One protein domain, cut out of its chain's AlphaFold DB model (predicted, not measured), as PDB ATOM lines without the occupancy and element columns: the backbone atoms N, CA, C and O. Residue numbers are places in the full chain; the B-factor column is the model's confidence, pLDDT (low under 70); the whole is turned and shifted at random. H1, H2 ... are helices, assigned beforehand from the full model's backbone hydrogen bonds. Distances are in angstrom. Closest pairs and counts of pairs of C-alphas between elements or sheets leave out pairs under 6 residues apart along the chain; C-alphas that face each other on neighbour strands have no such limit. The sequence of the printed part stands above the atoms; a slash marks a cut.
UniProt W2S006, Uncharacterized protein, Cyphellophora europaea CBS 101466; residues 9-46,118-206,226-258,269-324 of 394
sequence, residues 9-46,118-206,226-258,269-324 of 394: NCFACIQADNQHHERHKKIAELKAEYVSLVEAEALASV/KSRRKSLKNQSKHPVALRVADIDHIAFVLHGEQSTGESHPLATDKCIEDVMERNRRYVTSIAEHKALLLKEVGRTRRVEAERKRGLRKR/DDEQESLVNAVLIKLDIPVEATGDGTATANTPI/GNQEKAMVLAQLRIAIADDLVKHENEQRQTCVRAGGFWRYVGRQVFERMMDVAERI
ATOM      1  N   ASN A   9     -33.071  23.053  12.073       71.44
ATOM      2  CA  ASN A   9     -33.916  22.149  11.280       71.44
ATOM      3  C   ASN A   9     -33.434  22.006   9.829       71.44
ATOM      4  O   ASN A   9     -34.117  21.390   9.005       71.44
ATOM      5  N   CYS A  10     -32.291  22.599   9.465       77.69
ATOM      6  CA  CYS A  10     -31.721  22.340   8.154       77.69
ATOM      7  C   CYS A  10     -31.209  20.895   8.082       77.69
ATOM      8  O   CYS A  10     -30.736  20.332   9.070       77.69
ATOM      9  N   PHE A  11     -31.276  20.304   6.887       81.62
ATOM     10  CA  PHE A  11     -30.856  18.921   6.653       81.62
ATOM     11  C   PHE A  11     -29.432  18.643   7.163       81.62
ATOM     12  O   PHE A  11     -29.187  17.590   7.738       81.62
ATOM     13  N   ALA A  12     -28.515  19.607   7.017       83.19
ATOM     14  CA  ALA A  12     -27.133  19.473   7.468       83.19
ATOM     15  C   ALA A  12     -26.999  19.409   9.000       83.19
ATOM     16  O   ALA A  12     -26.230  18.593   9.497       83.19
ATOM     17  N   CYS A  13     -27.745  20.232   9.746       80.75
ATOM     18  CA  CYS A  13     -27.742  20.201  11.212       80.75
ATOM     19  C   CYS A  13     -28.368  18.906  11.733       80.75
ATOM     20  O   CYS A  13     -27.735  18.207  12.510       80.75
ATOM     21  N   ILE A  14     -29.534  18.518  11.207       85.50
ATOM     22  CA  ILE A  14     -30.190  17.252  11.574       85.50
ATOM     23  C   ILE A  14     -29.268  16.057  11.294       85.50
ATOM     24  O   ILE A  14     -29.178  15.124  12.089       85.50
ATOM     25  N   GLN A  15     -28.574  16.063  10.154       89.88
ATOM     26  CA  GLN A  15     -27.633  15.002   9.814       89.88
ATOM     27  C   GLN A  15     -26.430  14.977  10.764       89.88
ATOM     28  O   GLN A  15     -26.019  13.889  11.161       89.88
ATOM     29  N   ALA A  16     -25.889  16.140  11.139       88.62
ATOM     30  CA  ALA A  16     -24.801  16.237  12.108       88.62
ATOM     31  C   ALA A  16     -25.229  15.718  13.489       88.62
ATOM     32  O   ALA A  16     -24.532  14.880  14.054       88.62
ATOM     33  N   ASP A  17     -26.409  16.110  13.975       88.75
ATOM     34  CA  ASP A  17     -26.950  15.659  15.262       88.75
ATOM     35  C   ASP A  17     -27.190  14.142  15.273       88.75
ATOM     36  O   ASP A  17     -26.830  13.450  16.226       88.75
ATOM     37  N   ASN A  18     -27.725  13.587  14.181       91.75
ATOM     38  CA  ASN A  18     -27.897  12.140  14.039       91.75
ATOM     39  C   ASN A  18     -26.550  11.404  14.051       91.75
ATOM     40  O   ASN A  18     -26.409  10.392  14.734       91.75
ATOM     41  N   GLN A  19     -25.552  11.909  13.320       94.25
ATOM     42  CA  GLN A  19     -24.210  11.325  13.319       94.25
ATOM     43  C   GLN A  19     -23.555  11.421  14.697       94.25
ATOM     44  O   GLN A  19     -22.894  10.478  15.126       94.25
ATOM     45  N   HIS A  20     -23.750  12.531  15.407       93.25
ATOM     46  CA  HIS A  20     -23.256  12.721  16.766       93.25
ATOM     47  C   HIS A  20     -23.888  11.723  17.737       93.25
ATOM     48  O   HIS A  20     -23.175  11.004  18.438       93.25
ATOM     49  N   HIS A  21     -25.210  11.568  17.679       93.81
ATOM     50  CA  HIS A  21     -25.929  10.567  18.459       93.81
ATOM     51  C   HIS A  21     -25.473   9.131  18.139       93.81
ATOM     52  O   HIS A  21     -25.293   8.311  19.044       93.81
ATOM     53  N   GLU A  22     -25.222   8.807  16.865       96.12
ATOM     54  CA  GLU A  22     -24.670   7.504  16.472       96.12
ATOM     55  C   GLU A  22     -23.269   7.256  17.053       96.12
ATOM     56  O   GLU A  22     -22.975   6.128  17.468       96.12
ATOM     57  N   ARG A  23     -22.416   8.287  17.156       96.62
ATOM     58  CA  ARG A  23     -21.107   8.177  17.825       96.62
ATOM     59  C   ARG A  23     -21.269   7.880  19.315       96.62
ATOM     60  O   ARG A  23     -20.622   6.954  19.811       96.62
ATOM     61  N   HIS A  24     -22.175   8.564  20.020       96.94
ATOM     62  CA  HIS A  24     -22.468   8.272  21.434       96.94
ATOM     63  C   HIS A  24     -22.993   6.857  21.637       96.94
ATOM     64  O   HIS A  24     -22.516   6.136  22.517       96.94
ATOM     65  N   LYS A  25     -23.915   6.419  20.775       96.38
ATOM     66  CA  LYS A  25     -24.403   5.040  20.771       96.38
ATOM     67  C   LYS A  25     -23.253   4.055  20.585       96.38
ATOM     68  O   LYS A  25     -23.152   3.091  21.339       96.38
ATOM     69  N   LYS A  26     -22.344   4.311  19.639       96.81
ATOM     70  CA  LYS A  26     -21.201   3.427  19.391       96.81
ATOM     71  C   LYS A  26     -20.263   3.324  20.596       96.81
ATOM     72  O   LYS A  26     -19.804   2.229  20.926       96.81
ATOM     73  N   ILE A  27     -19.996   4.443  21.267       97.62
ATOM     74  CA  ILE A  27     -19.195   4.486  22.497       97.62
ATOM     75  C   ILE A  27     -19.891   3.693  23.616       97.62
ATOM     76  O   ILE A  27     -19.237   2.909  24.306       97.62
ATOM     77  N   ALA A  28     -21.213   3.825  23.760       97.06
ATOM     78  CA  ALA A  28     -21.993   3.059  24.731       97.06
ATOM     79  C   ALA A  28     -21.956   1.541  24.457       97.06
ATOM     80  O   ALA A  28     -21.805   0.758  25.396       97.06
ATOM     81  N   GLU A  29     -22.021   1.113  23.188       95.81
ATOM     82  CA  GLU A  29     -21.892  -0.303  22.799       95.81
ATOM     83  C   GLU A  29     -20.528  -0.866  23.213       95.81
ATOM     84  O   GLU A  29     -20.458  -1.912  23.860       95.81
ATOM     85  N   LEU A  30     -19.448  -0.147  22.888       96.31
ATOM     86  CA  LEU A  30     -18.077  -0.539  23.230       96.31
ATOM     87  C   LEU A  30     -17.856  -0.581  24.748       96.31
ATOM     88  O   LEU A  30     -17.210  -1.500  25.254       96.31
ATOM     89  N   LYS A  31     -18.426   0.376  25.495       96.81
ATOM     90  CA  LYS A  31     -18.409   0.365  26.965       96.81
ATOM     91  C   LYS A  31     -19.106  -0.883  27.511       96.81
ATOM     92  O   LYS A  31     -18.552  -1.562  28.373       96.81
ATOM     93  N   ALA A  32     -20.306  -1.194  27.023       95.94
ATOM     94  CA  ALA A  32     -21.063  -2.354  27.488       95.94
ATOM     95  C   ALA A  32     -20.346  -3.677  27.160       95.94
ATOM     96  O   ALA A  32     -20.301  -4.583  27.996       95.94
ATOM     97  N   GLU A  33     -19.727  -3.770  25.981       94.38
ATOM     98  CA  GLU A  33     -18.887  -4.908  25.599       94.38
ATOM     99  C   GLU A  33     -17.678  -5.055  26.535       94.38
ATOM    100  O   GLU A  33     -17.426  -6.148  27.047       94.38
ATOM    101  N   TYR A  34     -16.977  -3.958  26.837       95.50
ATOM    102  CA  TYR A  34     -15.853  -3.966  27.775       95.50
ATOM    103  C   TYR A  34     -16.267  -4.462  29.169       95.50
ATOM    104  O   TYR A  34     -15.598  -5.328  29.737       95.50
ATOM    105  N   VAL A  35     -17.378  -3.955  29.711       95.56
ATOM    106  CA  VAL A  35     -17.897  -4.365  31.029       95.56
ATOM    107  C   VAL A  35     -18.247  -5.855  31.040       95.56
ATOM    108  O   VAL A  35     -17.826  -6.572  31.947       95.56
ATOM    109  N   SER A  36     -18.919  -6.350  29.998       93.62
ATOM    110  CA  SER A  36     -19.250  -7.774  29.849       93.62
ATOM    111  C   SER A  36     -18.001  -8.669  29.866       93.62
ATOM    112  O   SER A  36     -17.973  -9.705  30.539       93.62
ATOM    113  N   LEU A  37     -16.923  -8.250  29.191       93.00
ATOM    114  CA  LEU A  37     -15.646  -8.972  29.203       93.00
ATOM    115  C   LEU A  37     -14.997  -8.987  30.597       93.00
ATOM    116  O   LEU A  37     -14.480 -10.025  31.018       93.00
ATOM    117  N   VAL A  38     -15.053  -7.873  31.335       93.94
ATOM    118  CA  VAL A  38     -14.533  -7.780  32.712       93.94
ATOM    119  C   VAL A  38     -15.312  -8.686  33.668       93.94
ATOM    120  O   VAL A  38     -14.714  -9.404  34.473       93.94
ATOM    121  N   GLU A  39     -16.640  -8.704  33.571       93.31
ATOM    122  CA  GLU A  39     -17.486  -9.575  34.392       93.31
ATOM    123  C   GLU A  39     -17.240 -11.059  34.090       93.31
ATOM    124  O   GLU A  39     -17.117 -11.879  35.007       93.31
ATOM    125  N   ALA A  40     -17.093 -11.415  32.809       91.06
ATOM    126  CA  ALA A  40     -16.763 -12.774  32.395       91.06
ATOM    127  C   ALA A  40     -15.403 -13.236  32.957       91.06
ATOM    128  O   ALA A  40     -15.283 -14.372  33.432       91.06
ATOM    129  N   GLU A  41     -14.398 -12.355  32.957       91.00
ATOM    130  CA  GLU A  41     -13.077 -12.601  33.547       91.00
ATOM    131  C   GLU A  41     -13.175 -12.824  35.070       91.00
ATOM    132  O   GLU A  41     -12.633 -13.802  35.603       91.00
ATOM    133  N   ALA A  42     -13.939 -11.982  35.774       91.00
ATOM    134  CA  ALA A  42     -14.161 -12.109  37.214       91.00
ATOM    135  C   ALA A  42     -14.829 -13.449  37.582       91.00
ATOM    136  O   ALA A  42     -14.383 -14.146  38.501       91.00
ATOM    137  N   LEU A  43     -15.850 -13.866  36.824       89.81
ATOM    138  CA  LEU A  43     -16.536 -15.147  37.023       89.81
ATOM    139  C   LEU A  43     -15.635 -16.357  36.732       89.81
ATOM    140  O   LEU A  43     -15.727 -17.379  37.422       89.81
ATOM    141  N   ALA A  44     -14.754 -16.262  35.732       87.88
ATOM    142  CA  ALA A  44     -13.782 -17.310  35.429       87.88
ATOM    143  C   ALA A  44     -12.742 -17.468  36.555       87.88
ATOM    144  O   ALA A  44     -12.427 -18.592  36.958       87.88
ATOM    145  N   SER A  45     -12.273 -16.356  37.128       86.38
ATOM    146  CA  SER A  45     -11.295 -16.347  38.224       86.38
ATOM    147  C   SER A  45     -11.814 -17.036  39.498       86.38
ATOM    148  O   SER A  45     -11.100 -17.823  40.130       86.38
ATOM    149  N   VAL A  46     -13.091 -16.835  39.850       86.00
ATOM    150  CA  VAL A  46     -13.713 -17.471  41.031       86.00
ATOM    151  C   VAL A  46     -13.773 -18.999  40.903       86.00
ATOM    152  O   VAL A  46     -13.557 -19.710  41.891       86.00
ATOM    153  N   LYS A 118     -18.752 -26.995  20.450       92.56
ATOM    154  CA  LYS A 118     -19.055 -26.385  19.139       92.56
ATOM    155  C   LYS A 118     -20.415 -25.674  19.146       92.56
ATOM    156  O   LYS A 118     -20.506 -24.558  18.636       92.56
ATOM    157  N   SER A 119     -21.452 -26.276  19.735       93.06
ATOM    158  CA  SER A 119     -22.788 -25.671  19.860       93.06
ATOM    159  C   SER A 119     -22.761 -24.395  20.710       93.06
ATOM    160  O   SER A 119     -23.208 -23.343  20.253       93.06
ATOM    161  N   ARG A 120     -22.119 -24.432  21.886       79.00
ATOM    162  CA  ARG A 120     -21.934 -23.260  22.758       79.00
ATOM    163  C   ARG A 120     -21.193 -22.136  22.044       79.00
ATOM    164  O   ARG A 120     -21.660 -20.999  22.062       79.00
ATOM    165  N   ARG A 121     -20.102 -22.444  21.336       77.19
ATOM    166  CA  ARG A 121     -19.342 -21.449  20.563       77.19
ATOM    167  C   ARG A 121     -20.172 -20.829  19.432       77.19
ATOM    168  O   ARG A 121     -20.068 -19.626  19.210       77.19
ATOM    169  N   LYS A 122     -21.020 -21.610  18.747       87.94
ATOM    170  CA  LYS A 122     -21.973 -21.084  17.750       87.94
ATOM    171  C   LYS A 122     -23.040 -20.199  18.394       87.94
ATOM    172  O   LYS A 122     -23.324 -19.136  17.856       87.94
ATOM    173  N   SER A 123     -23.585 -20.598  19.545       78.19
ATOM    174  CA  SER A 123     -24.586 -19.802  20.263       78.19
ATOM    175  C   SER A 123     -24.022 -18.463  20.748       78.19
ATOM    176  O   SER A 123     -24.641 -17.439  20.493       78.19
ATOM    177  N   LEU A 124     -22.803 -18.438  21.308       73.69
ATOM    178  CA  LEU A 124     -22.111 -17.206  21.704       73.69
ATOM    179  C   LEU A 124     -21.837 -16.295  20.501       73.69
ATOM    180  O   LEU A 124     -22.052 -15.094  20.583       73.69
ATOM    181  N   LYS A 125     -21.439 -16.867  19.355       79.06
ATOM    182  CA  LYS A 125     -21.205 -16.104  18.118       79.06
ATOM    183  C   LYS A 125     -22.494 -15.576  17.473       79.06
ATOM    184  O   LYS A 125     -22.438 -14.646  16.678       79.06
ATOM    185  N   ASN A 126     -23.646 -16.183  17.758       77.44
ATOM    186  CA  ASN A 126     -24.943 -15.634  17.364       77.44
ATOM    187  C   ASN A 126     -25.434 -14.589  18.371       77.44
ATOM    188  O   ASN A 126     -25.974 -13.576  17.948       77.44
ATOM    189  N   GLN A 127     -25.188 -14.776  19.669       70.50
ATOM    190  CA  GLN A 127     -25.476 -13.761  20.685       70.50
ATOM    191  C   GLN A 127     -24.656 -12.487  20.465       70.50
ATOM    192  O   GLN A 127     -25.216 -11.404  20.543       70.50
ATOM    193  N   SER A 128     -23.387 -12.601  20.059       66.50
ATOM    194  CA  SER A 128     -22.550 -11.447  19.705       66.50
ATOM    195  C   SER A 128     -23.013 -10.695  18.448       66.50
ATOM    196  O   SER A 128     -22.460  -9.648  18.137       66.50
ATOM    197  N   LYS A 129     -23.969 -11.232  17.676       75.44
ATOM    198  CA  LYS A 129     -24.588 -10.522  16.541       75.44
ATOM    199  C   LYS A 129     -25.825  -9.734  16.948       75.44
ATOM    200  O   LYS A 129     -26.282  -8.908  16.164       75.44
ATOM    201  N   HIS A 130     -26.400 -10.017  18.114       70.38
ATOM    202  CA  HIS A 130     -27.516  -9.230  18.600       70.38
ATOM    203  C   HIS A 130     -26.948  -7.954  19.224       70.38
ATOM    204  O   HIS A 130     -26.085  -8.058  20.097       70.38
ATOM    205  N   PRO A 131     -27.376  -6.764  18.764       71.81
ATOM    206  CA  PRO A 131     -26.924  -5.511  19.348       71.81
ATOM    207  C   PRO A 131     -27.223  -5.549  20.843       71.81
ATOM    208  O   PRO A 131     -28.327  -5.925  21.251       71.81
ATOM    209  N   VAL A 132     -26.221  -5.210  21.656       80.81
ATOM    210  CA  VAL A 132     -26.411  -5.033  23.095       80.81
ATOM    211  C   VAL A 132     -27.572  -4.059  23.262       80.81
ATOM    212  O   VAL A 132     -27.567  -2.987  22.660       80.81
ATOM    213  N   ALA A 133     -28.603  -4.461  24.004       88.38
ATOM    214  CA  ALA A 133     -29.769  -3.620  24.229       88.38
ATOM    215  C   ALA A 133     -29.350  -2.410  25.076       88.38
ATOM    216  O   ALA A 133     -29.326  -2.478  26.303       88.38
ATOM    217  N   LEU A 134     -28.959  -1.328  24.405       94.31
ATOM    218  CA  LEU A 134     -28.585  -0.074  25.039       94.31
ATOM    219  C   LEU A 134     -29.833   0.687  25.464       94.31
ATOM    220  O   LEU A 134     -30.785   0.823  24.692       94.31
ATOM    221  N   ARG A 135     -29.817   1.209  26.690       95.88
ATOM    222  CA  ARG A 135     -30.855   2.126  27.156       95.88
ATOM    223  C   ARG A 135     -30.484   3.539  26.723       95.88
ATOM    224  O   ARG A 135     -29.308   3.883  26.686       95.88
ATOM    225  N   VAL A 136     -31.492   4.370  26.473       93.94
ATOM    226  CA  VAL A 136     -31.299   5.793  26.139       93.94
ATOM    227  C   VAL A 136     -30.480   6.500  27.226       93.94
ATOM    228  O   VAL A 136     -29.494   7.150  26.912       93.94
ATOM    229  N   ALA A 137     -30.760   6.204  28.499       95.50
ATOM    230  CA  ALA A 137     -30.001   6.728  29.635       95.50
ATOM    231  C   ALA A 137     -28.493   6.409  29.596       95.50
ATOM    232  O   ALA A 137     -27.691   7.184  30.111       95.50
ATOM    233  N   ASP A 138     -28.091   5.276  29.007       96.44
ATOM    234  CA  ASP A 138     -26.671   4.939  28.879       96.44
ATOM    235  C   ASP A 138     -26.005   5.822  27.808       96.44
ATOM    236  O   ASP A 138     -24.867   6.244  27.995       96.44
ATOM    237  N   ILE A 139     -26.727   6.147  26.728       95.88
ATOM    238  CA  ILE A 139     -26.274   7.052  25.660       95.88
ATOM    239  C   ILE A 139     -26.190   8.491  26.187       95.88
ATOM    240  O   ILE A 139     -25.163   9.141  26.009       95.88
ATOM    241  N   ASP A 140     -27.209   8.956  26.912       94.31
ATOM    242  CA  ASP A 140     -27.226  10.298  27.510       94.31
ATOM    243  C   ASP A 140     -26.103  10.472  28.535       94.31
ATOM    244  O   ASP A 140     -25.470  11.523  28.613       94.31
ATOM    245  N   HIS A 141     -25.794   9.418  29.294       96.19
ATOM    246  CA  HIS A 141     -24.659   9.425  30.207       96.19
ATOM    247  C   HIS A 141     -23.318   9.555  29.465       96.19
ATOM    248  O   HIS A 141     -22.441  10.283  29.930       96.19
ATOM    249  N   ILE A 142     -23.152   8.899  28.307       96.75
ATOM    250  CA  ILE A 142     -21.972   9.102  27.452       96.75
ATOM    251  C   ILE A 142     -21.894  10.561  26.984       96.75
ATOM    252  O   ILE A 142     -20.841  11.181  27.139       96.75
ATOM    253  N   ALA A 143     -22.996  11.119  26.474       95.50
ATOM    254  CA  ALA A 143     -23.061  12.506  26.015       95.50
ATOM    255  C   ALA A 143     -22.673  13.494  27.129       95.50
ATOM    256  O   ALA A 143     -21.813  14.357  26.940       95.50
ATOM    257  N   PHE A 144     -23.243  13.298  28.322       95.12
ATOM    258  CA  PHE A 144     -22.956  14.093  29.512       95.12
ATOM    259  C   PHE A 144     -21.477  14.033  29.911       95.12
ATOM    260  O   PHE A 144     -20.871  15.056  30.226       95.12
ATOM    261  N   VAL A 145     -20.860  12.849  29.894       96.50
ATOM    262  CA  VAL A 145     -19.441  12.711  30.252       96.50
ATOM    263  C   VAL A 145     -18.532  13.375  29.211       96.50
ATOM    264  O   VAL A 145     -17.549  14.016  29.589       96.50
ATOM    265  N   LEU A 146     -18.847  13.249  27.920       95.81
ATOM    266  CA  LEU A 146     -18.010  13.760  26.830       95.81
ATOM    267  C   LEU A 146     -18.058  15.282  26.693       95.81
ATOM    268  O   LEU A 146     -17.023  15.901  26.445       95.81
ATOM    269  N   HIS A 147     -19.233  15.884  26.860       93.69
ATOM    270  CA  HIS A 147     -19.454  17.291  26.508       93.69
ATOM    271  C   HIS A 147     -20.031  18.134  27.652       93.69
ATOM    272  O   HIS A 147     -20.147  19.349  27.518       93.69
ATOM    273  N   GLY A 148     -20.366  17.510  28.783       92.12
ATOM    274  CA  GLY A 148     -20.959  18.177  29.934       92.12
ATOM    275  C   GLY A 148     -22.479  18.311  29.837       92.12
ATOM    276  O   GLY A 148     -23.132  17.814  28.918       92.12
ATOM    277  N   GLU A 149     -23.050  19.003  30.820       86.69
ATOM    278  CA  GLU A 149     -24.500  19.155  31.000       86.69
ATOM    279  C   GLU A 149     -25.175  19.945  29.869       86.69
ATOM    280  O   GLU A 149     -26.328  19.699  29.537       86.69
ATOM    281  N   GLN A 150     -24.446  20.851  29.211       78.44
ATOM    282  CA  GLN A 150     -25.003  21.672  28.130       78.44
ATOM    283  C   GLN A 150     -25.255  20.895  26.828       78.44
ATOM    284  O   GLN A 150     -25.903  21.425  25.926       78.44
ATOM    285  N   SER A 151     -24.764  19.656  26.715       72.06
ATOM    286  CA  SER A 151     -24.909  18.844  25.502       72.06
ATOM    287  C   SER A 151     -26.153  17.957  25.485       72.06
ATOM    288  O   SER A 151     -26.528  17.480  24.414       72.06
ATOM    289  N   THR A 152     -26.790  17.690  26.626       66.50
ATOM    290  CA  THR A 152     -28.015  16.880  26.671       66.50
ATOM    291  C   THR A 152     -29.189  17.759  26.245       66.50
ATOM    292  O   THR A 152     -29.737  18.512  27.046       66.50
ATOM    293  N   GLY A 153     -29.504  17.719  24.947       58.81
ATOM    294  CA  GLY A 153     -30.382  18.621  24.190       58.81
ATOM    295  C   GLY A 153     -31.855  18.754  24.605       58.81
ATOM    296  O   GLY A 153     -32.692  19.006  23.743       58.81
ATOM    297  N   GLU A 154     -32.213  18.650  25.884       52.69
ATOM    298  CA  GLU A 154     -33.582  18.930  26.345       52.69
ATOM    299  C   GLU A 154     -33.884  20.427  26.507       52.69
ATOM    300  O   GLU A 154     -35.041  20.825  26.607       52.69
ATOM    301  N   SER A 155     -32.870  21.290  26.453       47.75
ATOM    302  CA  SER A 155     -33.066  22.738  26.471       47.75
ATOM    303  C   SER A 155     -32.074  23.404  25.534       47.75
ATOM    304  O   SER A 155     -31.131  24.063  25.967       47.75
ATOM    305  N   HIS A 156     -32.302  23.288  24.227       52.66
ATOM    306  CA  HIS A 156     -31.848  24.369  23.368       52.66
ATOM    307  C   HIS A 156     -32.668  25.619  23.737       52.66
ATOM    308  O   HIS A 156     -33.888  25.609  23.547       52.66
ATOM    309  N   PRO A 157     -32.050  26.713  24.218       53.38
ATOM    310  CA  PRO A 157     -32.753  27.950  24.557       53.38
ATOM    311  C   PRO A 157     -33.138  28.730  23.282       53.38
ATOM    312  O   PRO A 157     -32.993  29.939  23.190       53.38
ATOM    313  N   LEU A 158     -33.595  28.031  22.239       56.47
ATOM    314  CA  LEU A 158     -33.980  28.603  20.947       56.47
ATOM    315  C   LEU A 158     -35.244  29.448  21.042       56.47
ATOM    316  O   LEU A 158     -35.392  30.406  20.296       56.47
ATOM    317  N   ALA A 159     -36.150  29.107  21.959       53.66
ATOM    318  CA  ALA A 159     -37.393  29.852  22.130       53.66
ATOM    319  C   ALA A 159     -37.187  31.225  22.793       53.66
ATOM    320  O   ALA A 159     -38.125  32.020  22.827       53.66
ATOM    321  N   THR A 160     -35.999  31.497  23.346       65.88
ATOM    322  CA  THR A 160     -35.727  32.736  24.085       65.88
ATOM    323  C   THR A 160     -34.936  33.775  23.303       65.88
ATOM    324  O   THR A 160     -34.966  34.932  23.716       65.88
ATOM    325  N   ASP A 161     -34.274  33.405  22.205       75.19
ATOM    326  CA  ASP A 161     -33.480  34.355  21.420       75.19
ATOM    327  C   ASP A 161     -34.407  35.344  20.706       75.19
ATOM    328  O   ASP A 161     -35.259  34.949  19.904       75.19
ATOM    329  N   LYS A 162     -34.250  36.636  20.996       74.50
ATOM    330  CA  LYS A 162     -35.050  37.706  20.383       74.50
ATOM    331  C   LYS A 162     -34.271  38.455  19.317       74.50
ATOM    332  O   LYS A 162     -34.878  38.997  18.397       74.50
ATOM    333  N   CYS A 163     -32.948  38.485  19.434       74.12
ATOM    334  CA  CYS A 163     -32.079  39.187  18.504       74.12
ATOM    335  C   CYS A 163     -30.890  38.333  18.044       74.12
ATOM    336  O   CYS A 163     -30.660  37.213  18.502       74.12
ATOM    337  N   ILE A 164     -30.144  38.863  17.076       72.38
ATOM    338  CA  ILE A 164     -28.948  38.221  16.529       72.38
ATOM    339  C   ILE A 164     -27.846  38.098  17.588       72.38
ATOM    340  O   ILE A 164     -27.146  37.085  17.627       72.38
ATOM    341  N   GLU A 165     -27.734  39.088  18.469       81.12
ATOM    342  CA  GLU A 165     -26.775  39.105  19.567       81.12
ATOM    343  C   GLU A 165     -27.030  37.931  20.518       81.12
ATOM    344  O   GLU A 165     -26.075  37.258  20.896       81.12
ATOM    345  N   ASP A 166     -28.295  37.597  20.808       82.00
ATOM    346  CA  ASP A 166     -28.654  36.427  21.622       82.00
ATOM    347  C   ASP A 166     -28.188  35.119  20.965       82.00
ATOM    348  O   ASP A 166     -27.602  34.255  21.622       82.00
ATOM    349  N   VAL A 167     -28.386  34.980  19.648       77.88
ATOM    350  CA  VAL A 167     -27.960  33.790  18.889       77.88
ATOM    351  C   VAL A 167     -26.435  33.660  18.891       77.88
ATOM    352  O   VAL A 167     -25.905  32.560  19.080       77.88
ATOM    353  N   MET A 168     -25.722  34.766  18.668       79.56
ATOM    354  CA  MET A 168     -24.259  34.795  18.670       79.56
ATOM    355  C   MET A 168     -23.696  34.504  20.060       79.56
ATOM    356  O   MET A 168     -22.797  33.674  20.190       79.56
ATOM    357  N   GLU A 169     -24.256  35.123  21.093       84.69
ATOM    358  CA  GLU A 169     -23.866  34.926  22.486       84.69
ATOM    359  C   GLU A 169     -24.142  33.491  22.937       84.69
ATOM    360  O   GLU A 169     -23.291  32.865  23.565       84.69
ATOM    361  N   ARG A 170     -25.277  32.901  22.549       84.44
ATOM    362  CA  ARG A 170     -25.550  31.486  22.813       84.44
ATOM    363  C   ARG A 170     -24.520  30.576  22.147       84.44
ATOM    364  O   ARG A 170     -23.983  29.684  22.796       84.44
ATOM    365  N   ASN A 171     -24.233  30.788  20.864       83.50
ATOM    366  CA  ASN A 171     -23.243  29.984  20.145       83.50
ATOM    367  C   ASN A 171     -21.845  30.127  20.776       83.50
ATOM    368  O   ASN A 171     -21.134  29.137  20.942       83.50
ATOM    369  N   ARG A 172     -21.483  31.340  21.211       83.00
ATOM    370  CA  ARG A 172     -20.247  31.617  21.956       83.00
ATOM    371  C   ARG A 172     -20.217  30.883  23.299       83.00
ATOM    372  O   ARG A 172     -19.201  30.273  23.634       83.00
ATOM    373  N   ARG A 173     -21.325  30.887  24.045       86.25
ATOM    374  CA  ARG A 173     -21.471  30.147  25.309       86.25
ATOM    375  C   ARG A 173     -21.311  28.644  25.128       86.25
ATOM    376  O   ARG A 173     -20.663  28.013  25.950       86.25
ATOM    377  N   TYR A 174     -21.811  28.076  24.032       84.75
ATOM    378  CA  TYR A 174     -21.601  26.656  23.748       84.75
ATOM    379  C   TYR A 174     -20.128  26.324  23.493       84.75
ATOM    380  O   TYR A 174     -19.595  25.395  24.097       84.75
ATOM    381  N   VAL A 175     -19.440  27.096  22.647       86.75
ATOM    382  CA  VAL A 175     -18.012  26.858  22.359       86.75
ATOM    383  C   VAL A 175     -17.158  27.024  23.620       86.75
ATOM    384  O   VAL A 175     -16.298  26.188  23.900       86.75
ATOM    385  N   THR A 176     -17.424  28.061  24.416       89.12
ATOM    386  CA  THR A 176     -16.730  28.286  25.695       89.12
ATOM    387  C   THR A 176     -17.037  27.187  26.708       89.12
ATOM    388  O   THR A 176     -16.101  26.652  27.293       89.12
ATOM    389  N   SER A 177     -18.292  26.745  26.840       89.94
ATOM    390  CA  SER A 177     -18.657  25.620  27.711       89.94
ATOM    391  C   SER A 177     -17.948  24.319  27.327       89.94
ATOM    392  O   SER A 177     -17.583  23.548  28.214       89.94
ATOM    393  N   ILE A 178     -17.738  24.049  26.033       89.81
ATOM    394  CA  ILE A 178     -16.986  22.867  25.579       89.81
ATOM    395  C   ILE A 178     -15.518  22.977  26.003       89.81
ATOM    396  O   ILE A 178     -14.954  22.016  26.530       89.81
ATOM    397  N   ALA A 179     -14.904  24.146  25.806       91.88
ATOM    398  CA  ALA A 179     -13.526  24.394  26.221       91.88
ATOM    399  C   ALA A 179     -13.362  24.287  27.749       91.88
ATOM    400  O   ALA A 179     -12.433  23.638  28.234       91.88
ATOM    401  N   GLU A 180     -14.298  24.851  28.517       93.31
ATOM    402  CA  GLU A 180     -14.340  24.749  29.976       93.31
ATOM    403  C   GLU A 180     -14.487  23.297  30.439       93.31
ATOM    404  O   GLU A 180     -13.756  22.857  31.328       93.31
ATOM    405  N   HIS A 181     -15.372  22.515  29.813       94.75
ATOM    406  CA  HIS A 181     -15.542  21.097  30.138       94.75
ATOM    407  C   HIS A 181     -14.267  20.287  29.867       94.75
ATOM    408  O   HIS A 181     -13.840  19.505  30.720       94.75
ATOM    409  N   LYS A 182     -13.587  20.524  28.736       94.31
ATOM    410  CA  LYS A 182     -12.275  19.913  28.446       94.31
ATOM    411  C   LYS A 182     -11.236  20.278  29.510       94.31
ATOM    412  O   LYS A 182     -10.554  19.396  30.037       94.31
ATOM    413  N   ALA A 183     -11.167  21.550  29.902       95.12
ATOM    414  CA  ALA A 183     -10.275  22.002  30.967       95.12
ATOM    415  C   ALA A 183     -10.599  21.336  32.321       95.12
ATOM    416  O   ALA A 183      -9.688  20.947  33.059       95.12
ATOM    417  N   LEU A 184     -11.884  21.145  32.643       95.38
ATOM    418  CA  LEU A 184     -12.322  20.424  33.842       95.38
ATOM    419  C   LEU A 184     -11.909  18.946  33.811       95.38
ATOM    420  O   LEU A 184     -11.405  18.442  34.818       95.38
ATOM    421  N   LEU A 185     -12.060  18.264  32.670       94.31
ATOM    422  CA  LEU A 185     -11.609  16.879  32.486       94.31
ATOM    423  C   LEU A 185     -10.092  16.746  32.703       94.31
ATOM    424  O   LEU A 185      -9.651  15.880  33.464       94.31
ATOM    425  N   LEU A 186      -9.293  17.641  32.116       93.56
ATOM    426  CA  LEU A 186      -7.836  17.662  32.295       93.56
ATOM    427  C   LEU A 186      -7.434  17.925  33.751       93.56
ATOM    428  O   LEU A 186      -6.562  17.241  34.298       93.56
ATOM    429  N   LYS A 187      -8.096  18.878  34.415       93.81
ATOM    430  CA  LYS A 187      -7.853  19.191  35.829       93.81
ATOM    431  C   LYS A 187      -8.139  17.988  36.730       93.81
ATOM    432  O   LYS A 187      -7.374  17.721  37.661       93.81
ATOM    433  N   GLU A 188      -9.203  17.244  36.446       90.94
ATOM    434  CA  GLU A 188      -9.581  16.055  37.212       90.94
ATOM    435  C   GLU A 188      -8.584  14.898  37.026       90.94
ATOM    436  O   GLU A 188      -8.219  14.224  37.998       90.94
ATOM    437  N   VAL A 189      -8.042  14.715  35.817       88.12
ATOM    438  CA  VAL A 189      -6.928  13.778  35.580       88.12
ATOM    439  C   VAL A 189      -5.681  14.203  36.338       88.12
ATOM    440  O   VAL A 189      -5.053  13.370  36.994       88.12
ATOM    441  N   GLY A 190      -5.338  15.493  36.315       87.94
ATOM    442  CA  GLY A 190      -4.219  16.036  37.085       87.94
ATOM    443  C   GLY A 190      -4.357  15.757  38.585       87.94
ATOM    444  O   GLY A 190      -3.403  15.310  39.228       87.94
ATOM    445  N   ARG A 191      -5.565  15.930  39.138       89.88
ATOM    446  CA  ARG A 191      -5.884  15.604  40.538       89.88
ATOM    447  C   ARG A 191      -5.710  14.114  40.824       89.88
ATOM    448  O   ARG A 191      -5.067  13.754  41.810       89.88
ATOM    449  N   THR A 192      -6.214  13.257  39.940       85.06
ATOM    450  CA  THR A 192      -6.119  11.796  40.074       85.06
ATOM    451  C   THR A 192      -4.663  11.322  40.021       85.06
ATOM    452  O   THR A 192      -4.217  10.602  40.916       85.06
ATOM    453  N   ARG A 193      -3.877  11.809  39.048       85.50
ATOM    454  CA  ARG A 193      -2.436  11.524  38.926       85.50
ATOM    455  C   ARG A 193      -1.659  11.996  40.155       85.50
ATOM    456  O   ARG A 193      -0.781  11.278  40.630       85.50
ATOM    457  N   ARG A 194      -1.991  13.169  40.709       88.88
ATOM    458  CA  ARG A 194      -1.358  13.693  41.930       88.88
ATOM    459  C   ARG A 194      -1.635  12.807  43.145       88.88
ATOM    460  O   ARG A 194      -0.691  12.451  43.848       88.88
ATOM    461  N   VAL A 195      -2.887  12.404  43.363       88.38
ATOM    462  CA  VAL A 195      -3.263  11.497  44.463       88.38
ATOM    463  C   VAL A 195      -2.559  10.144  44.320       88.38
ATOM    464  O   VAL A 195      -2.030   9.597  45.291       88.38
ATOM    465  N   GLU A 196      -2.483   9.609  43.101       84.19
ATOM    466  CA  GLU A 196      -1.780   8.354  42.845       84.19
ATOM    467  C   GLU A 196      -0.262   8.480  43.067       84.19
ATOM    468  O   GLU A 196       0.357   7.592  43.664       84.19
ATOM    469  N   ALA A 197       0.341   9.594  42.645       85.31
ATOM    470  CA  ALA A 197       1.750   9.896  42.873       85.31
ATOM    471  C   ALA A 197       2.069  10.043  44.369       85.31
ATOM    472  O   ALA A 197       3.075   9.502  44.833       85.31
ATOM    473  N   GLU A 198       1.203  10.694  45.149       89.69
ATOM    474  CA  GLU A 198       1.330  10.796  46.607       89.69
ATOM    475  C   GLU A 198       1.245   9.411  47.272       89.69
ATOM    476  O   GLU A 198       2.094   9.069  48.105       89.69
ATOM    477  N   ARG A 199       0.319   8.550  46.821       87.25
ATOM    478  CA  ARG A 199       0.220   7.151  47.276       87.25
ATOM    479  C   ARG A 199       1.489   6.352  46.959       87.25
ATOM    480  O   ARG A 199       1.994   5.622  47.814       87.25
ATOM    481  N   LYS A 200       2.047   6.508  45.752       85.50
ATOM    482  CA  LYS A 200       3.303   5.855  45.334       85.50
ATOM    483  C   LYS A 200       4.515   6.392  46.102       85.50
ATOM    484  O   LYS A 200       5.387   5.610  46.482       85.50
ATOM    485  N   ARG A 201       4.569   7.697  46.390       86.88
ATOM    486  CA  ARG A 201       5.646   8.319  47.180       86.88
ATOM    487  C   ARG A 201       5.676   7.786  48.614       86.88
ATOM    488  O   ARG A 201       6.762   7.546  49.140       86.88
ATOM    489  N   GLY A 202       4.511   7.521  49.211       82.31
ATOM    490  CA  GLY A 202       4.408   6.847  50.511       82.31
ATOM    491  C   GLY A 202       5.039   5.449  50.521       82.31
ATOM    492  O   GLY A 202       5.712   5.081  51.481       82.31
ATOM    493  N   LEU A 203       4.903   4.695  49.425       80.75
ATOM    494  CA  LEU A 203       5.492   3.357  49.283       80.75
ATOM    495  C   LEU A 203       7.005   3.401  49.009       80.75
ATOM    496  O   LEU A 203       7.748   2.560  49.518       80.75
ATOM    497  N   ARG A 204       7.480   4.384  48.231       72.69
ATOM    498  CA  ARG A 204       8.902   4.517  47.863       72.69
ATOM    499  C   ARG A 204       9.798   4.961  49.016       72.69
ATOM    500  O   ARG A 204      10.903   4.433  49.117       72.69
ATOM    501  N   LYS A 205       9.312   5.801  49.942       69.31
ATOM    502  CA  LYS A 205      10.075   6.193  51.149       69.31
ATOM    503  C   LYS A 205      10.554   5.001  51.994       69.31
ATOM    504  O   LYS A 205      11.466   5.157  52.796       69.31
ATOM    505  N   ARG A 206       9.980   3.804  51.808       61.56
ATOM    506  CA  ARG A 206      10.414   2.570  52.479       61.56
ATOM    507  C   ARG A 206      11.500   1.785  51.722       61.56
ATOM    508  O   ARG A 206      12.135   0.929  52.327       61.56
ATOM    509  N   ASP A 226      -0.920  15.723  21.157       86.88
ATOM    510  CA  ASP A 226      -1.273  14.303  21.246       86.88
ATOM    511  C   ASP A 226      -1.358  13.869  22.718       86.88
ATOM    512  O   ASP A 226      -2.279  13.148  23.106       86.88
ATOM    513  N   ASP A 227      -0.456  14.390  23.560       89.19
ATOM    514  CA  ASP A 227      -0.443  14.139  25.005       89.19
ATOM    515  C   ASP A 227      -1.683  14.718  25.712       89.19
ATOM    516  O   ASP A 227      -2.221  14.117  26.656       89.19
ATOM    517  N   GLU A 228      -2.152  15.890  25.270       91.81
ATOM    518  CA  GLU A 228      -3.377  16.515  25.771       91.81
ATOM    519  C   GLU A 228      -4.611  15.694  25.384       91.81
ATOM    520  O   GLU A 228      -5.418  15.346  26.253       91.81
ATOM    521  N   GLN A 229      -4.721  15.310  24.110       93.50
ATOM    522  CA  GLN A 229      -5.833  14.501  23.613       93.50
ATOM    523  C   GLN A 229      -5.884  13.133  24.304       93.50
ATOM    524  O   GLN A 229      -6.949  12.686  24.736       93.50
ATOM    525  N   GLU A 230      -4.741  12.473  24.487       92.56
ATOM    526  CA  GLU A 230      -4.674  11.210  25.222       92.56
ATOM    527  C   GLU A 230      -5.053  11.396  26.703       92.56
ATOM    528  O   GLU A 230      -5.730  10.551  27.300       92.56
ATOM    529  N   SER A 231      -4.673  12.523  27.312       93.25
ATOM    530  CA  SER A 231      -5.074  12.858  28.681       93.25
ATOM    531  C   SER A 231      -6.584  13.088  28.803       93.25
ATOM    532  O   SER A 231      -7.177  12.603  29.770       93.25
ATOM    533  N   LEU A 232      -7.222  13.731  27.817       94.88
ATOM    534  CA  LEU A 232      -8.681  13.876  27.737       94.88
ATOM    535  C   LEU A 232      -9.383  12.522  27.600       94.88
ATOM    536  O   LEU A 232     -10.303  12.226  28.363       94.88
ATOM    537  N   VAL A 233      -8.926  11.663  26.687       95.88
ATOM    538  CA  VAL A 233      -9.491  10.314  26.504       95.88
ATOM    539  C   VAL A 233      -9.403   9.512  27.803       95.88
ATOM    540  O   VAL A 233     -10.373   8.877  28.217       95.88
ATOM    541  N   ASN A 234      -8.263   9.573  28.494       94.25
ATOM    542  CA  ASN A 234      -8.096   8.908  29.782       94.25
ATOM    543  C   ASN A 234      -9.014   9.498  30.869       94.25
ATOM    544  O   ASN A 234      -9.539   8.738  31.682       94.25
ATOM    545  N   ALA A 235      -9.257  10.815  30.868       94.94
ATOM    546  CA  ALA A 235     -10.228  11.460  31.761       94.94
ATOM    547  C   ALA A 235     -11.632  10.880  31.580       94.94
ATOM    548  O   ALA A 235     -12.296  10.514  32.552       94.94
ATOM    549  N   VAL A 236     -12.058  10.778  30.320       96.62
ATOM    550  CA  VAL A 236     -13.365  10.244  29.939       96.62
ATOM    551  C   VAL A 236     -13.480   8.782  30.359       96.62
ATOM    552  O   VAL A 236     -14.455   8.418  31.008       96.62
ATOM    553  N   LEU A 237     -12.475   7.947  30.074       96.25
ATOM    554  CA  LEU A 237     -12.485   6.540  30.488       96.25
ATOM    555  C   LEU A 237     -12.641   6.382  32.007       96.25
ATOM    556  O   LEU A 237     -13.451   5.571  32.449       96.25
ATOM    557  N   ILE A 238     -11.936   7.196  32.801       94.62
ATOM    558  CA  ILE A 238     -12.068   7.197  34.265       94.62
ATOM    559  C   ILE A 238     -13.494   7.579  34.685       94.62
ATOM    560  O   ILE A 238     -14.066   6.924  35.551       94.62
ATOM    561  N   LYS A 239     -14.088   8.608  34.065       95.69
ATOM    562  CA  LYS A 239     -15.476   9.030  34.331       95.69
ATOM    563  C   LYS A 239     -16.518   7.987  33.922       95.69
ATOM    564  O   LYS A 239     -17.611   7.993  34.472       95.69
ATOM    565  N   LEU A 240     -16.178   7.106  32.983       96.69
ATOM    566  CA  LEU A 240     -16.998   5.969  32.567       96.69
ATOM    567  C   LEU A 240     -16.769   4.709  33.416       96.69
ATOM    568  O   LEU A 240     -17.261   3.642  33.042       96.69
ATOM    569  N   ASP A 241     -16.031   4.820  34.524       95.88
ATOM    570  CA  ASP A 241     -15.643   3.720  35.415       95.88
ATOM    571  C   ASP A 241     -14.794   2.637  34.732       95.88
ATOM    572  O   ASP A 241     -14.769   1.474  35.143       95.88
ATOM    573  N   ILE A 242     -14.062   3.009  33.681       95.69
ATOM    574  CA  ILE A 242     -13.148   2.111  32.983       95.69
ATOM    575  C   ILE A 242     -11.744   2.325  33.550       95.69
ATOM    576  O   ILE A 242     -11.177   3.413  33.406       95.69
ATOM    577  N   PRO A 243     -11.143   1.304  34.188       92.31
ATOM    578  CA  PRO A 243      -9.814   1.441  34.751       92.31
ATOM    579  C   PRO A 243      -8.804   1.658  33.625       92.31
ATOM    580  O   PRO A 243      -8.570   0.787  32.783       92.31
ATOM    581  N   VAL A 244      -8.178   2.830  33.633       89.69
ATOM    582  CA  VAL A 244      -7.004   3.108  32.815       89.69
ATOM    583  C   VAL A 244      -5.819   2.514  33.557       89.69
ATOM    584  O   VAL A 244      -5.338   3.081  34.538       89.69
ATOM    585  N   GLU A 245      -5.364   1.335  33.133       82.75
ATOM    586  CA  GLU A 245      -4.069   0.858  33.599       82.75
ATOM    587  C   GLU A 245      -3.028   1.867  33.130       82.75
ATOM    588  O   GLU A 245      -2.909   2.119  31.930       82.75
ATOM    589  N   ALA A 246      -2.325   2.483  34.083       66.88
ATOM    590  CA  ALA A 246      -1.144   3.264  33.780       66.88
ATOM    591  C   ALA A 246      -0.196   2.307  33.066       66.88
ATOM    592  O   ALA A 246       0.414   1.452  33.712       66.88
ATOM    593  N   THR A 247      -0.149   2.397  31.740       58.56
ATOM    594  CA  THR A 247       0.810   1.701  30.900       58.56
ATOM    595  C   THR A 247       2.174   2.122  31.414       58.56
ATOM    596  O   THR A 247       2.670   3.208  31.118       58.56
ATOM    597  N   GLY A 248       2.738   1.297  32.300       47.81
ATOM    598  CA  GLY A 248       4.129   1.405  32.684       47.81
ATOM    599  C   GLY A 248       4.904   1.374  31.379       47.81
ATOM    600  O   GLY A 248       4.755   0.428  30.613       47.81
ATOM    601  N   ASP A 249       5.631   2.451  31.107       45.97
ATOM    602  CA  ASP A 249       6.485   2.624  29.934       45.97
ATOM    603  C   ASP A 249       5.756   2.993  28.618       45.97
ATOM    604  O   ASP A 249       5.898   2.352  27.579       45.97
ATOM    605  N   GLY A 250       4.976   4.081  28.657       52.44
ATOM    606  CA  GLY A 250       5.099   5.222  27.725       52.44
ATOM    607  C   GLY A 250       5.081   5.006  26.202       52.44
ATOM    608  O   GLY A 250       5.601   5.862  25.497       52.44
ATOM    609  N   THR A 251       4.545   3.905  25.664       51.56
ATOM    610  CA  THR A 251       4.703   3.592  24.222       51.56
ATOM    611  C   THR A 251       3.435   3.185  23.466       51.56
ATOM    612  O   THR A 251       3.517   2.898  22.275       51.56
ATOM    613  N   ALA A 252       2.255   3.185  24.093       52.19
ATOM    614  CA  ALA A 252       1.005   2.861  23.400       52.19
ATOM    615  C   ALA A 252       0.192   4.133  23.116       52.19
ATOM    616  O   ALA A 252      -0.680   4.484  23.902       52.19
ATOM    617  N   THR A 253       0.486   4.813  22.004       56.84
ATOM    618  CA  THR A 253      -0.280   5.986  21.555       56.84
ATOM    619  C   THR A 253      -1.609   5.556  20.928       56.84
ATOM    620  O   THR A 253      -1.709   4.483  20.330       56.84
ATOM    621  N   ALA A 254      -2.649   6.392  21.025       56.41
ATOM    622  CA  ALA A 254      -3.987   6.082  20.495       56.41
ATOM    623  C   ALA A 254      -4.011   5.763  18.981       56.41
ATOM    624  O   ALA A 254      -4.921   5.078  18.514       56.41
ATOM    625  N   ASN A 255      -2.988   6.198  18.235       58.75
ATOM    626  CA  ASN A 255      -2.883   6.031  16.785       58.75
ATOM    627  C   ASN A 255      -2.047   4.822  16.338       58.75
ATOM    628  O   ASN A 255      -1.959   4.568  15.136       58.75
ATOM    629  N   THR A 256      -1.417   4.063  17.244       57.91
ATOM    630  CA  THR A 256      -0.622   2.905  16.812       57.91
ATOM    631  C   THR A 256      -1.517   1.679  16.584       57.91
ATOM    632  O   THR A 256      -2.156   1.201  17.525       57.91
ATOM    633  N   PRO A 257      -1.564   1.104  15.365       54.62
ATOM    634  CA  PRO A 257      -2.303  -0.129  15.123       54.62
ATOM    635  C   PRO A 257      -1.703  -1.263  15.964       54.62
ATOM    636  O   PRO A 257      -0.567  -1.690  15.753       54.62
ATOM    637  N   ILE A 258      -2.480  -1.759  16.933       57.75
ATOM    638  CA  ILE A 258      -2.091  -2.872  17.803       57.75
ATOM    639  C   ILE A 258      -2.043  -4.145  16.952       57.75
ATOM    640  O   ILE A 258      -3.047  -4.832  16.763       57.75
ATOM    641  N   GLY A 269      -8.838 -13.723  26.446       86.12
ATOM    642  CA  GLY A 269      -9.791 -12.749  27.001       86.12
ATOM    643  C   GLY A 269      -9.182 -11.355  27.183       86.12
ATOM    644  O   GLY A 269      -9.796 -10.357  26.816       86.12
ATOM    645  N   ASN A 270      -7.930 -11.282  27.643       88.81
ATOM    646  CA  ASN A 270      -7.247  -9.999  27.831       88.81
ATOM    647  C   ASN A 270      -6.939  -9.315  26.498       88.81
ATOM    648  O   ASN A 270      -6.971  -8.091  26.425       88.81
ATOM    649  N   GLN A 271      -6.683 -10.090  25.440       89.81
ATOM    650  CA  GLN A 271      -6.497  -9.543  24.099       89.81
ATOM    651  C   GLN A 271      -7.793  -8.922  23.556       89.81
ATOM    652  O   GLN A 271      -7.754  -7.814  23.027       89.81
ATOM    653  N   GLU A 272      -8.932  -9.607  23.702       90.56
ATOM    654  CA  GLU A 272     -10.242  -9.084  23.282       90.56
ATOM    655  C   GLU A 272     -10.585  -7.802  24.059       90.56
ATOM    656  O   GLU A 272     -10.892  -6.778  23.452       90.56
ATOM    657  N   LYS A 273     -10.395  -7.802  25.385       92.25
ATOM    658  CA  LYS A 273     -10.575  -6.620  26.243       92.25
ATOM    659  C   LYS A 273      -9.687  -5.444  25.826       92.25
ATOM    660  O   LYS A 273     -10.162  -4.313  25.752       92.25
ATOM    661  N   ALA A 274      -8.407  -5.696  25.544       91.94
ATOM    662  CA  ALA A 274      -7.474  -4.663  25.096       91.94
ATOM    663  C   ALA A 274      -7.873  -4.078  23.732       91.94
ATOM    664  O   ALA A 274      -7.761  -2.872  23.527       91.94
ATOM    665  N   MET A 275      -8.378  -4.914  22.821       92.25
ATOM    666  CA  MET A 275      -8.860  -4.479  21.511       92.25
ATOM    667  C   MET A 275     -10.113  -3.601  21.627       92.25
ATOM    668  O   MET A 275     -10.155  -2.535  21.016       92.25
ATOM    669  N   VAL A 276     -11.098  -4.002  22.441       94.44
ATOM    670  CA  VAL A 276     -12.304  -3.191  22.702       94.44
ATOM    671  C   VAL A 276     -11.925  -1.859  23.351       94.44
ATOM    672  O   VAL A 276     -12.406  -0.810  22.931       94.44
ATOM    673  N   LEU A 277     -11.001  -1.869  24.318       94.81
ATOM    674  CA  LEU A 277     -10.514  -0.644  24.955       94.81
ATOM    675  C   LEU A 277      -9.799   0.287  23.962       94.81
ATOM    676  O   LEU A 277      -9.976   1.501  24.028       94.81
ATOM    677  N   ALA A 278      -9.012  -0.256  23.032       93.75
ATOM    678  CA  ALA A 278      -8.369   0.534  21.986       93.75
ATOM    679  C   ALA A 278      -9.399   1.172  21.039       93.75
ATOM    680  O   ALA A 278      -9.312   2.364  20.755       93.75
ATOM    681  N   GLN A 279     -10.417   0.416  20.614       95.38
ATOM    682  CA  GLN A 279     -11.516   0.954  19.806       95.38
ATOM    683  C   GLN A 279     -12.291   2.045  20.546       95.38
ATOM    684  O   GLN A 279     -12.640   3.060  19.950       95.38
ATOM    685  N   LEU A 280     -12.521   1.864  21.847       96.94
ATOM    686  CA  LEU A 280     -13.190   2.852  22.682       96.94
ATOM    687  C   LEU A 280     -12.385   4.155  22.779       96.94
ATOM    688  O   LEU A 280     -12.962   5.229  22.647       96.94
ATOM    689  N   ARG A 281     -11.058   4.070  22.945       96.00
ATOM    690  CA  ARG A 281     -10.167   5.244  22.936       96.00
ATOM    691  C   ARG A 281     -10.258   6.024  21.629       96.00
ATOM    692  O   ARG A 281     -10.410   7.240  21.676       96.00
ATOM    693  N   ILE A 282     -10.203   5.324  20.495       95.50
ATOM    694  CA  ILE A 282     -10.315   5.938  19.166       95.50
ATOM    695  C   ILE A 282     -11.680   6.616  19.014       95.50
ATOM    696  O   ILE A 282     -11.737   7.781  18.649       95.50
ATOM    697  N   ALA A 283     -12.772   5.927  19.358       97.06
ATOM    698  CA  ALA A 283     -14.123   6.477  19.241       97.06
ATOM    699  C   ALA A 283     -14.336   7.734  20.108       97.06
ATOM    700  O   ALA A 283     -14.938   8.696  19.640       97.06
ATOM    701  N   ILE A 284     -13.815   7.742  21.341       97.44
ATOM    702  CA  ILE A 284     -13.853   8.915  22.230       97.44
ATOM    703  C   ILE A 284     -13.026  10.064  21.644       97.44
ATOM    704  O   ILE A 284     -13.499  11.198  21.607       97.44
ATOM    705  N   ALA A 285     -11.801   9.785  21.189       96.00
ATOM    706  CA  ALA A 285     -10.929  10.805  20.617       96.00
ATOM    707  C   ALA A 285     -11.566  11.460  19.382       96.00
ATOM    708  O   ALA A 285     -11.610  12.687  19.288       96.00
ATOM    709  N   ASP A 286     -12.103  10.639  18.480       96.19
ATOM    710  CA  ASP A 286     -12.801  11.072  17.273       96.19
ATOM    711  C   ASP A 286     -13.999  11.968  17.595       96.19
ATOM    712  O   ASP A 286     -14.187  12.997  16.947       96.19
ATOM    713  N   ASP A 287     -14.815  11.584  18.579       97.12
ATOM    714  CA  ASP A 287     -16.012  12.337  18.947       97.12
ATOM    715  C   ASP A 287     -15.667  13.706  19.551       97.12
ATOM    716  O   ASP A 287     -16.234  14.714  19.137       97.12
ATOM    717  N   LEU A 288     -14.669  13.773  20.440       95.31
ATOM    718  CA  LEU A 288     -14.211  15.031  21.046       95.31
ATOM    719  C   LEU A 288     -13.713  16.053  20.014       95.31
ATOM    720  O   LEU A 288     -13.892  17.259  20.209       95.31
ATOM    721  N   VAL A 289     -13.069  15.586  18.939       94.00
ATOM    722  CA  VAL A 289     -12.571  16.442  17.852       94.00
ATOM    723  C   VAL A 289     -13.701  16.820  16.897       94.00
ATOM    724  O   VAL A 289     -13.867  17.993  16.560       94.00
ATOM    725  N   LYS A 290     -14.504  15.842  16.460       94.31
ATOM    726  CA  LYS A 290     -15.600  16.074  15.507       94.31
ATOM    727  C   LYS A 290     -16.667  16.985  16.091       94.31
ATOM    728  O   LYS A 290     -17.063  17.925  15.412       94.31
ATOM    729  N   HIS A 291     -17.059  16.771  17.345       92.31
ATOM    730  CA  HIS A 291     -18.063  17.601  18.001       92.31
ATOM    731  C   HIS A 291     -17.620  19.068  18.090       92.31
ATOM    732  O   HIS A 291     -18.373  19.966  17.721       92.31
ATOM    733  N   GLU A 292     -16.373  19.337  18.490       90.94
ATOM    734  CA  GLU A 292     -15.860  20.712  18.522       90.94
ATOM    735  C   GLU A 292     -15.854  21.348  17.123       90.94
ATOM    736  O   GLU A 292     -16.308  22.482  16.947       90.94
ATOM    737  N   ASN A 293     -15.393  20.608  16.112       91.12
ATOM    738  CA  ASN A 293     -15.379  21.081  14.730       91.12
ATOM    739  C   ASN A 293     -16.793  21.362  14.201       91.12
ATOM    740  O   ASN A 293     -17.003  22.370  13.528       91.12
ATOM    741  N   GLU A 294     -17.773  20.516  14.518       88.56
ATOM    742  CA  GLU A 294     -19.184  20.699  14.155       88.56
ATOM    743  C   GLU A 294     -19.761  21.983  14.778       88.56
ATOM    744  O   GLU A 294     -20.446  22.752  14.091       88.56
ATOM    745  N   GLN A 295     -19.426  22.277  16.040       86.56
ATOM    746  CA  GLN A 295     -19.846  23.510  16.716       86.56
ATOM    747  C   GLN A 295     -19.158  24.753  16.140       86.56
ATOM    748  O   GLN A 295     -19.827  25.749  15.847       86.56
ATOM    749  N   ARG A 296     -17.846  24.689  15.871       86.06
ATOM    750  CA  ARG A 296     -17.111  25.773  15.194       86.06
ATOM    751  C   ARG A 296     -17.695  26.059  13.813       86.06
ATOM    752  O   ARG A 296     -17.994  27.207  13.495       86.06
ATOM    753  N   GLN A 297     -17.940  25.026  13.008       86.12
ATOM    754  CA  GLN A 297     -18.567  25.185  11.695       86.12
ATOM    755  C   GLN A 297     -19.977  25.770  11.794       86.12
ATOM    756  O   GLN A 297     -20.366  26.571  10.945       86.12
ATOM    757  N   THR A 298     -20.748  25.405  12.819       83.50
ATOM    758  CA  THR A 298     -22.069  25.995  13.067       83.50
ATOM    759  C   THR A 298     -21.961  27.487  13.372       83.50
ATOM    760  O   THR A 298     -22.707  28.274  12.788       83.50
ATOM    761  N   CYS A 299     -20.979  27.899  14.178       81.44
ATOM    762  CA  CYS A 299     -20.687  29.311  14.431       81.44
ATOM    763  C   CYS A 299     -20.282  30.052  13.148       81.44
ATOM    764  O   CYS A 299     -20.829  31.115  12.857       81.44
ATOM    765  N   VAL A 300     -19.390  29.470  12.339       84.00
ATOM    766  CA  VAL A 300     -18.942  30.055  11.060       84.00
ATOM    767  C   VAL A 300     -20.102  30.192  10.074       84.00
ATOM    768  O   VAL A 300     -20.257  31.245   9.453       84.00
ATOM    769  N   ARG A 301     -20.952  29.165   9.942       83.88
ATOM    770  CA  ARG A 301     -22.153  29.212   9.091       83.88
ATOM    771  C   ARG A 301     -23.131  30.278   9.568       83.88
ATOM    772  O   ARG A 301     -23.649  31.018   8.735       83.88
ATOM    773  N   ALA A 302     -23.355  30.384  10.879       79.25
ATOM    774  CA  ALA A 302     -24.199  31.426  11.451       79.25
ATOM    775  C   ALA A 302     -23.634  32.818  11.130       79.25
ATOM    776  O   ALA A 302     -24.333  33.633  10.539       79.25
ATOM    777  N   GLY A 303     -22.351  33.067  11.407       79.06
ATOM    778  CA  GLY A 303     -21.699  34.341  11.085       79.06
ATOM    779  C   GLY A 303     -21.701  34.661   9.583       79.06
ATOM    780  O   GLY A 303     -21.919  35.801   9.183       79.06
ATOM    781  N   GLY A 304     -21.507  33.659   8.721       83.12
ATOM    782  CA  GLY A 304     -21.608  33.800   7.265       83.12
ATOM    783  C   GLY A 304     -23.013  34.182   6.795       83.12
ATOM    784  O   GLY A 304     -23.162  35.133   6.031       83.12
ATOM    785  N   PHE A 305     -24.041  33.487   7.291       81.62
ATOM    786  CA  PHE A 305     -25.441  33.809   7.008       81.62
ATOM    787  C   PHE A 305     -25.769  35.247   7.414       81.62
ATOM    788  O   PHE A 305     -26.358  35.990   6.631       81.62
ATOM    789  N   TRP A 306     -25.327  35.664   8.598       74.75
ATOM    790  CA  TRP A 306     -25.611  37.002   9.103       74.75
ATOM    791  C   TRP A 306     -24.932  38.113   8.303       74.75
ATOM    792  O   TRP A 306     -25.575  39.116   7.994       74.75
ATOM    793  N   ARG A 307     -23.684  37.905   7.871       78.75
ATOM    794  CA  ARG A 307     -22.998  38.822   6.947       78.75
ATOM    795  C   ARG A 307     -23.714  38.939   5.602       78.75
ATOM    796  O   ARG A 307     -23.766  40.026   5.041       78.75
ATOM    797  N   TYR A 308     -24.273  37.838   5.098       82.94
ATOM    798  CA  TYR A 308     -24.986  37.821   3.821       82.94
ATOM    799  C   TYR A 308     -26.349  38.522   3.885       82.94
ATOM    800  O   TYR A 308     -26.685  39.304   2.999       82.94
ATOM    801  N   VAL A 309     -27.144  38.236   4.920       81.19
ATOM    802  CA  VAL A 309     -28.486  38.814   5.086       81.19
ATOM    803  C   VAL A 309     -28.388  40.324   5.323       81.19
ATOM    804  O   VAL A 309     -29.156  41.091   4.746       81.19
ATOM    805  N   GLY A 310     -27.409  40.767   6.114       82.94
ATOM    806  CA  GLY A 310     -27.260  42.170   6.490       82.94
ATOM    807  C   GLY A 310     -28.355  42.640   7.456       82.94
ATOM    808  O   GLY A 310     -29.444  42.067   7.552       82.94
ATOM    809  N   ARG A 311     -28.074  43.720   8.191       77.94
ATOM    810  CA  ARG A 311     -28.944  44.211   9.276       77.94
ATOM    811  C   ARG A 311     -30.367  44.542   8.810       77.94
ATOM    812  O   ARG A 311     -31.336  44.114   9.424       77.94
ATOM    813  N   GLN A 312     -30.502  45.214   7.668       81.06
ATOM    814  CA  GLN A 312     -31.804  45.657   7.146       81.06
ATOM    815  C   GLN A 312     -32.725  44.508   6.705       81.06
ATOM    816  O   GLN A 312     -33.948  44.643   6.709       81.06
ATOM    817  N   VAL A 313     -32.180  43.383   6.233       80.88
ATOM    818  CA  VAL A 313     -33.016  42.220   5.889       80.88
ATOM    819  C   VAL A 313     -33.420  41.488   7.163       80.88
ATOM    820  O   VAL A 313     -34.557  41.032   7.244       80.88
ATOM    821  N   PHE A 314     -32.541  41.434   8.167       74.69
ATOM    822  CA  PHE A 314     -32.874  40.866   9.470       74.69
ATOM    823  C   PHE A 314     -34.017  41.620  10.151       74.69
ATOM    824  O   PHE A 314     -35.004  40.987  10.515       74.69
ATOM    825  N   GLU A 315     -33.933  42.950  10.243       79.50
ATOM    826  CA  GLU A 315     -35.004  43.787  10.804       79.50
ATOM    827  C   GLU A 315     -36.337  43.512  10.093       79.50
ATOM    828  O   GLU A 315     -37.344  43.226  10.734       79.50
ATOM    829  N   ARG A 316     -36.327  43.435   8.755       81.62
ATOM    830  CA  ARG A 316     -37.519  43.071   7.970       81.62
ATOM    831  C   ARG A 316     -38.011  41.643   8.222       81.62
ATOM    832  O   ARG A 316     -39.216  41.414   8.229       81.62
ATOM    833  N   MET A 317     -37.120  40.668   8.396       76.31
ATOM    834  CA  MET A 317     -37.507  39.287   8.712       76.31
ATOM    835  C   MET A 317     -38.108  39.176  10.116       76.31
ATOM    836  O   MET A 317     -39.076  38.436  10.293       76.31
ATOM    837  N   MET A 318     -37.567  39.913  11.087       77.69
ATOM    838  CA  MET A 318     -38.094  39.968  12.448       77.69
ATOM    839  C   MET A 318     -39.474  40.607  12.483       77.69
ATOM    840  O   MET A 318     -40.415  40.004  12.993       77.69
ATOM    841  N   ASP A 319     -39.626  41.746  11.820       82.12
ATOM    842  CA  ASP A 319     -40.908  42.404  11.598       82.12
ATOM    843  C   ASP A 319     -41.964  41.463  11.003       82.12
ATOM    844  O   ASP A 319     -43.137  41.498  11.379       82.12
ATOM    845  N   VAL A 320     -41.569  40.624  10.040       82.25
ATOM    846  CA  VAL A 320     -42.460  39.629   9.432       82.25
ATOM    847  C   VAL A 320     -42.795  38.513  10.424       82.25
ATOM    848  O   VAL A 320     -43.953  38.111  10.487       82.25
ATOM    849  N   ALA A 321     -41.838  38.035  11.222       79.81
ATOM    850  CA  ALA A 321     -42.063  36.997  12.235       79.81
ATOM    851  C   ALA A 321     -42.940  37.479  13.413       79.81
ATOM    852  O   ALA A 321     -43.698  36.706  14.020       79.81
ATOM    853  N   GLU A 322     -42.877  38.770  13.734       81.44
ATOM    854  CA  GLU A 322     -43.777  39.414  14.690       81.44
ATOM    855  C   GLU A 322     -45.189  39.569  14.131       81.44
ATOM    856  O   GLU A 322     -46.163  39.384  14.863       81.44
ATOM    857  N   ARG A 323     -45.309  39.861  12.833       84.12
ATOM    858  CA  ARG A 323     -46.597  40.063  12.162       84.12
ATOM    859  C   ARG A 323     -47.283  38.771  11.736       84.12
ATOM    860  O   ARG A 323     -48.506  38.748  11.678       84.12
ATOM    861  N   ILE A 324     -46.543  37.710  11.428       85.31
ATOM    862  CA  ILE A 324     -47.070  36.468  10.846       85.31
ATOM    863  C   ILE A 324     -46.699  35.292  11.748       85.31
ATOM    864  O   ILE A 324     -45.528  35.067  12.050       85.31
TER     865      ILE A 324
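Overview. This is residues 9 to 46, 118 to 206, 226 to 258 and 269 to 324 of the 394 residues of an uncharacterized protein of Cyphellophora europaea CBS 101466 (UniProt W2S006). Three long helices make the frame of a flat, elongated model: H6 runs along most of its length, with H1 and H4 packed on different parts of it and running opposite ways to it, and the short helices H3 and H5 cross between them. The residues 194 to 204 of H4 stick out at one end, H2 stands free to one side, and H7 makes a corner at the end of H6. The printed part has 216 residues, with seven named helices, H1 to H7 in chain order, and no named strand; the class is all helix. It is loose, with a radius of gyration of the C-alphas of 22.4 A, and spans 72 by 55 by 29 A.

Along the chain. H1 is residues 11 to 46, 52.9 A long, from C-alpha 11 at (-30.856, 18.921, 6.653). H2 is residues 118 to 127, and H3 is residues 136 to 147. H4, residues 164 to 204, is 59.6 A long and ends at C-alpha 204 at (8.902, 4.517, 47.863). H5 is residues 226 to 239. H6, residues 269 to 309, is 59.1 A long. H7, residues 311 to 323, ends at C-alpha 323 at (-46.597, 40.063, 12.162).

Arrangement. H3 and H6 are the hubs, touching four helices each. H1 touches H6 at a shallow tilt of 17 degrees, opposite ways; their closest C-alphas, of Leu 30 and Leu 280, are 6.0 A apart. H4 touches H6 with residues 168 to 178 alone, at a shallow tilt of 28 degrees, opposite ways; the closest C-alphas, of Asn 171 and Cys 299, are 6.3 A apart. H1 and H4 are apart. H3 touches H1 about perpendicular, at 75 degrees, with the C-alphas of Lys 25 and Ile 139 closest at 5.6 A. H5 touches H4 about perpendicular, at 83 degrees, with the C-alphas of Val 189 and Ala 235 closest at 5.6 A. H2 touches no helix, and H6 and H7 meet only through their link. Each O i to N i+4 pair is within hydrogen-bond range in H1, H2, H3, H4, H5 and H7, and 36 of 37 are in H6.

Size, cuts and confidence. The farthest C-alphas, of Arg 206 and Arg 323, are 79.3 A apart. Residues 47 to 117, 207 to 225 and 259 to 268 are not printed; the C-alpha gaps across these cuts are 24.2 A, 35.4 A and 15.5 A. The link from H3 to H4 is long, with 16 residues. Mean pLDDT of the printed part is 84.6; 25 residues are under 70, among them 152 to 160 and 246 to 258.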